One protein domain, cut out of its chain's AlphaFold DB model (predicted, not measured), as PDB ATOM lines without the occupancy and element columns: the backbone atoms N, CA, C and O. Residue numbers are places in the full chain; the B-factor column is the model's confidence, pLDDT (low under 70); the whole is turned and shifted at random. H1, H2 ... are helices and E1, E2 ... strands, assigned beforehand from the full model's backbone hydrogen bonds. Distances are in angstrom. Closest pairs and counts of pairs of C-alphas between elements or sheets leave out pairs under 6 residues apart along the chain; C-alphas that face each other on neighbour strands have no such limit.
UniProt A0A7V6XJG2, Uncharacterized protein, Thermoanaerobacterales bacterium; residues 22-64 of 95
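AT A GLANCE: This is residues 22 to 64 of the 95 residues of an uncharacterized protein of Thermoanaerobacterales bacterium (UniProt A0A7V6XJG2). A long two-stranded hairpin, E1 and E2, makes the longest axis of this domain, and one short helix, H1, packs at the end of the hairpin where E1 begins and E2 ends. At that same end the unnamed residues 22 to 30 and 59 to 64 run away to opposite sides, across the line of the hairpin. The printed part has 43 residues with two named strands and one named helix, in the order E1, E2, H1; the sheet's order is E1 - E2, antiparallel, and the class is mixed, helices and strands. The whole is loose, with a radius of gyration of the C-alphas of 11.9 A, and its outline is flat, with spans of 34 by 27 by 11 A.

IN THESE COORDINATES: The printed part begins at Arg 22, with its C-alpha at (22.887, 40.158, 28.293), and residues 22 to 30 belong to no named element. E1 is residues 31 to 38, 20.7 A from first to last C-alpha, and begins at C-alpha 31 at (13.436, 38.292, 18.569). E2 is residues 41 to 48, 22.1 A from first to last C-alpha. H1 is residues 52 to 58, 9.8 A from first to last C-alpha, and ends at C-alpha 58 at (16.511, 42.618, 13.106). Residues 59 to 64 follow with no named element.

HOW THE PARTS SIT: E1 and E2 form a hairpin of antiparallel neighbour strands, with 151 degrees between their N-to-C directions. The C-alphas of Leu 31 and Arg 48 face each other at 4.7 A, and those of Ile 38 and Ile 41 face each other at 5.4 A. N 32 and O 47 are within hydrogen-bond range at 2.8 A, and so are N 41 and O 38 at 2.9 A. The closest C-alphas of E2 and H1 are those of Arg 48 and Gly 58, 6.2 A apart. The closest C-alphas of E1 and H1 are those of Leu 31 and Gly 54, 6.3 A apart. The centre of H1 is 18.4 A from that of E1 and 18.7 A from that of E2. In H1 every O i to N i+4 pair is within hydrogen-bond range.

THE WHOLE: The two C-alphas farthest apart are those of Arg 22 and Asp 39, at 35.7 A. The first and last printed C-alphas, those of Arg 22 and Ile 64, are 28.6 A apart. The printed part has no cut. The links from E1 to E2 and from E2 to H1 are both tight, with 2 and 3 residues between the elements. The mean pLDDT of the printed part is 85.5, and residues 62 to 63 are under 70, where the model's confidence is low.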
ATOM      1  N   ARG A  22      22.910  38.736  27.929       87.00
ATOM      2  CA  ARG A  22      22.887  40.158  28.293       87.00
ATOM      3  C   ARG A  22      21.461  40.695  28.362       87.00
ATOM      4  O   ARG A  22      21.200  41.634  29.107       87.00
ATOM      5  N   CYS A  23      20.543  40.122  27.585       87.75
ATOM      6  CA  CYS A  23      19.129  40.478  27.587       87.75
ATOM      7  C   CYS A  23      18.265  39.249  27.870       87.75
ATOM      8  O   CYS A  23      18.181  38.349  27.043       87.75
ATOM      9  N   TRP A  24      17.552  39.245  28.995       89.19
ATOM     10  CA  TRP A  24      16.648  38.146  29.356       89.19
ATOM     11  C   TRP A  24      15.315  38.157  28.600       89.19
ATOM     12  O   TRP A  24      14.621  37.151  28.583       89.19
ATOM     13  N   VAL A  25      14.977  39.267  27.935       86.81
ATOM     14  CA  VAL A  25      13.732  39.395  27.159       86.81
ATOM     15  C   VAL A  25      13.810  38.634  25.834       86.81
ATOM     16  O   VAL A  25      12.865  37.951  25.465       86.81
ATOM     17  N   CYS A  26      14.929  38.744  25.112       89.62
ATOM     18  CA  CYS A  26      15.127  38.047  23.832       89.62
ATOM     19  C   CYS A  26      16.215  36.969  23.881       89.62
ATOM     20  O   CYS A  26      16.503  36.360  22.856       89.62
ATOM     21  N   LEU A  27      16.870  36.778  25.033       88.25
ATOM     22  CA  LEU A  27      18.016  35.875  25.209       88.25
ATOM     23  C   LEU A  27      19.146  36.141  24.197       88.25
ATOM     24  O   LEU A  27      19.788  35.220  23.706       88.25
ATOM     25  N   ASP A  28      19.350  37.419  23.854       86.25
ATOM     26  CA  ASP A  28      20.258  37.905  22.801       86.25
ATOM     27  C   ASP A  28      19.982  37.365  21.378       86.25
ATOM     28  O   ASP A  28      20.782  37.584  20.469       86.25
ATOM     29  N   MET A  29      18.828  36.726  21.141       84.38
ATOM     30  CA  MET A  29      18.399  36.280  19.806       84.38
ATOM     31  C   MET A  29      17.887  37.434  18.940       84.38
ATOM     32  O   MET A  29      17.802  37.321  17.723       84.38
ATOM     33  N   GLY A  30      17.505  38.544  19.573       88.31
ATOM     34  CA  GLY A  30      16.968  39.724  18.907       88.31
ATOM     35  C   GLY A  30      15.508  39.641  18.465       88.31
ATOM     36  O   GLY A  30      14.957  40.622  17.961       88.31
ATOM     37  N   LEU A  31      14.863  38.514  18.738       88.00
ATOM     38  CA  LEU A  31      13.436  38.292  18.569       88.00
ATOM     39  C   LEU A  31      12.826  37.888  19.912       88.00
ATOM     40  O   LEU A  31      13.493  37.291  20.755       88.00
ATOM     41  N   VAL A  32      11.557  38.225  20.098       89.12
ATOM     42  CA  VAL A  32      10.726  37.784  21.215       89.12
ATOM     43  C   VAL A  32       9.622  36.931  20.619       89.12
ATOM     44  O   VAL A  32       8.829  37.439  19.827       89.12
ATOM     45  N   ILE A  33       9.606  35.649  20.972       89.12
ATOM     46  CA  ILE A  33       8.534  34.728  20.594       89.12
ATOM     47  C   ILE A  33       7.469  34.793  21.685       89.12
ATOM     48  O   ILE A  33       7.800  34.738  22.871       89.12
ATOM     49  N   TYR A  34       6.212  34.967  21.295       88.50
ATOM     50  CA  TYR A  34       5.091  35.030  22.221       88.50
ATOM     51  C   TYR A  34       3.811  34.516  21.575       88.50
ATOM     52  O   TYR A  34       3.579  34.686  20.375       88.50
ATOM     53  N   ASP A  35       2.957  33.952  22.415       93.50
ATOM     54  CA  ASP A  35       1.648  33.478  22.012       93.50
ATOM     55  C   ASP A  35       0.656  34.636  21.939       93.50
ATOM     56  O   ASP A  35       0.532  35.452  22.858       93.50
ATOM     57  N   LYS A  36      -0.097  34.694  20.842       90.94
ATOM     58  CA  LYS A  36      -1.191  35.643  20.653       90.94
ATOM     59  C   LYS A  36      -2.476  34.875  20.391       90.94
ATOM     60  O   LYS A  36      -2.557  34.107  19.439       90.94
ATOM     61  N   LYS A  37      -3.499  35.106  21.214       93.50
ATOM     62  CA  LYS A  37      -4.827  34.520  21.013       93.50
ATOM     63  C   LYS A  37      -5.695  35.457  20.172       93.50
ATOM     64  O   LYS A  37      -5.910  36.599  20.571       93.50
ATOM     65  N   ILE A  38      -6.187  34.975  19.032       90.50
ATOM     66  CA  ILE A  38      -7.120  35.690  18.145       90.50
ATOM     67  C   ILE A  38      -8.260  34.724  17.819       90.50
ATOM     68  O   ILE A  38      -8.001  33.596  17.405       90.50
ATOM     69  N   ASP A  39      -9.503  35.130  18.085       91.56
ATOM     70  CA  ASP A  39     -10.725  34.349  17.815       91.56
ATOM     71  C   ASP A  39     -10.696  32.903  18.345       91.56
ATOM     72  O   ASP A  39     -11.200  31.966  17.737       91.56
ATOM     73  N   GLY A  40     -10.072  32.708  19.510       90.56
ATOM     74  CA  GLY A  40      -9.960  31.394  20.149       90.56
ATOM     75  C   GLY A  40      -8.726  30.582  19.748       90.56
ATOM     76  O   GLY A  40      -8.352  29.686  20.503       90.56
ATOM     77  N   ILE A  41      -8.052  30.933  18.651       87.88
ATOM     78  CA  ILE A  41      -6.847  30.260  18.147       87.88
ATOM     79  C   ILE A  41      -5.598  30.915  18.750       87.88
ATOM     80  O   ILE A  41      -5.504  32.142  18.817       87.88
ATOM     81  N   ILE A  42      -4.641  30.103  19.209       88.12
ATOM     82  CA  ILE A  42      -3.342  30.565  19.717       88.12
ATOM     83  C   ILE A  42      -2.326  30.508  18.578       88.12
ATOM     84  O   ILE A  42      -2.111  29.452  17.988       88.12
ATOM     85  N   TYR A  43      -1.704  31.646  18.293       85.56
ATOM     86  CA  TYR A  43      -0.652  31.791  17.296       85.56
ATOM     87  C   TYR A  43       0.684  32.002  17.999       85.56
ATOM     88  O   TYR A  43       0.793  32.911  18.822       85.56
ATOM     89  N   GLU A  44       1.702  31.228  17.630       88.06
ATOM     90  CA  GLU A  44       3.085  31.552  17.974       88.06
ATOM     91  C   GLU A  44       3.533  32.701  17.066       88.06
ATOM     92  O   GLU A  44       3.527  32.598  15.837       88.06
ATOM     93  N   THR A  45       3.867  33.836  17.667       87.19
ATOM     94  CA  THR A  45       4.259  35.043  16.941       87.19
ATOM     95  C   THR A  45       5.666  35.456  17.337       87.19
ATOM     96  O   THR A  45       6.115  35.176  18.445       87.19
ATOM     97  N   ALA A  46       6.370  36.145  16.442       87.56
ATOM     98  CA  ALA A  46       7.688  36.694  16.722       87.56
ATOM     99  C   ALA A  46       7.687  38.209  16.505       87.56
ATOM    100  O   ALA A  46       7.321  38.694  15.434       87.56
ATOM    101  N   ALA A  47       8.141  38.965  17.503       85.38
ATOM    102  CA  ALA A  47       8.391  40.399  17.391       85.38
ATOM    103  C   ALA A  47       9.885  40.709  17.486       85.38
ATOM    104  O   ALA A  47      10.645  40.037  18.183       85.38
ATOM    105  N   ARG A  48      10.318  41.785  16.823       87.25
ATOM    106  CA  ARG A  48      11.684  42.306  16.968       87.25
ATOM    107  C   ARG A  48      11.884  42.905  18.356       87.25
ATOM    108  O   ARG A  48      11.108  43.756  18.792       87.25
ATOM    109  N   CYS A  49      12.962  42.508  19.032       89.06
ATOM    110  CA  CYS A  49      13.338  43.123  20.299       89.06
ATOM    111  C   CYS A  49      13.917  44.529  20.064       89.06
ATOM    112  O   CYS A  49      14.683  44.756  19.125       89.06
ATOM    113  N   ARG A  50      13.581  45.481  20.941       88.56
ATOM    114  CA  ARG A  50      14.061  46.873  20.863       88.56
ATOM    115  C   ARG A  50      15.441  47.096  21.496       88.56
ATOM    116  O   ARG A  50      15.959  48.204  21.419       88.56
ATOM    117  N   CYS A  51      16.046  46.079  22.116       89.62
ATOM    118  CA  CYS A  51      17.415  46.190  22.626       89.62
ATOM    119  C   CYS A  51      18.426  46.313  21.471       89.62
ATOM    120  O   CYS A  51      18.137  45.912  20.343       89.62
ATOM    121  N   VAL A  52      19.629  46.824  21.751       88.75
ATOM    122  CA  VAL A  52      20.687  47.027  20.739       88.75
ATOM    123  C   VAL A  52      20.991  45.734  19.976       88.75
ATOM    124  O   VAL A  52      21.070  45.733  18.749       88.75
ATOM    125  N   GLN A  53      21.092  44.608  20.686       87.19
ATOM    126  CA  GLN A  53      21.298  43.291  20.079       87.19
ATOM    127  C   GLN A  53      20.141  42.912  19.145       87.19
ATOM    128  O   GLN A  53      20.371  42.375  18.063       87.19
ATOM    129  N   GLY A  54      18.906  43.233  19.537       87.88
ATOM    130  CA  GLY A  54      17.718  42.946  18.747       87.88
ATOM    131  C   GLY A  54      17.561  43.800  17.509       87.88
ATOM    132  O   GLY A  54      17.204  43.266  16.467       87.88
ATOM    133  N   GLN A  55      17.924  45.077  17.571       87.31
ATOM    134  CA  GLN A  55      17.969  45.929  16.383       87.31
ATOM    135  C   GLN A  55      19.062  45.463  15.411       87.31
ATOM    136  O   GLN A  55      18.808  45.320  14.216       87.31
ATOM    137  N   ASN A  56      20.246  45.107  15.924       85.38
ATOM    138  CA  ASN A  56      21.334  44.572  15.103       85.38
ATOM    139  C   ASN A  56      20.957  43.262  14.399       85.38
ATOM    140  O   ASN A  56      21.294  43.082  13.229       85.38
ATOM    141  N   MET A  57      20.266  42.346  15.089       81.38
ATOM    142  CA  MET A  57      19.782  41.110  14.467       81.38
ATOM    143  C   MET A  57      18.600  41.369  13.529       81.38
ATOM    144  O   MET A  57      18.561  40.821  12.432       81.38
ATOM    145  N   GLY A  58      17.665  42.240  13.916       73.19
ATOM    146  CA  GLY A  58      16.511  42.618  13.106       73.19
ATOM    147  C   GLY A  58      16.909  43.175  11.741       73.19
ATOM    148  O   GLY A  58      16.271  42.832  10.753       73.19
ATOM    149  N   ASN A  59      18.008  43.931  11.671       75.00
ATOM    150  CA  ASN A  59      18.574  44.434  10.415       75.00
ATOM    151  C   ASN A  59      19.170  43.333   9.520       75.00
ATOM    152  O   ASN A  59      19.314  43.536   8.319       75.00
ATOM    153  N   ARG A  60      19.533  42.175  10.084       76.00
ATOM    154  CA  ARG A  60      20.027  41.013   9.325       76.00
ATOM    155  C   ARG A  60      18.900  40.117   8.824       76.00
ATOM    156  O   ARG A  60      19.097  39.373   7.871       76.00
ATOM    157  N   ILE A  61      17.739  40.161   9.474       70.50
ATOM    158  CA  ILE A  61      16.555  39.419   9.048       70.50
ATOM    159  C   ILE A  61      15.883  40.241   7.952       70.50
ATOM    160  O   ILE A  61      15.246  41.258   8.241       70.50
ATOM    161  N   GLY A  62      16.046  39.805   6.700       67.81
ATOM    162  CA  GLY A  62      15.400  40.432   5.553       67.81
ATOM    163  C   GLY A  62      13.896  40.544   5.785       67.81
ATOM    164  O   GLY A  62      13.224  39.548   6.042       67.81
ATOM    165  N   THR A  63      13.371  41.765   5.742       69.12
ATOM    166  CA  THR A  63      11.927  41.981   5.672       69.12
ATOM    167  C   THR A  63      11.487  41.694   4.253       69.12
ATOM    168  O   THR A  63      12.015  42.312   3.330       69.12
ATOM    169  N   ILE A  64      10.515  40.804   4.082       70.94
ATOM    170  CA  ILE A  64       9.738  40.767   2.847       70.94
ATOM    171  C   ILE A  64       8.884  42.039   2.857       70.94
ATOM    172  O   ILE A  64       8.088  42.195   3.783       70.94
TER     173      ILE A  64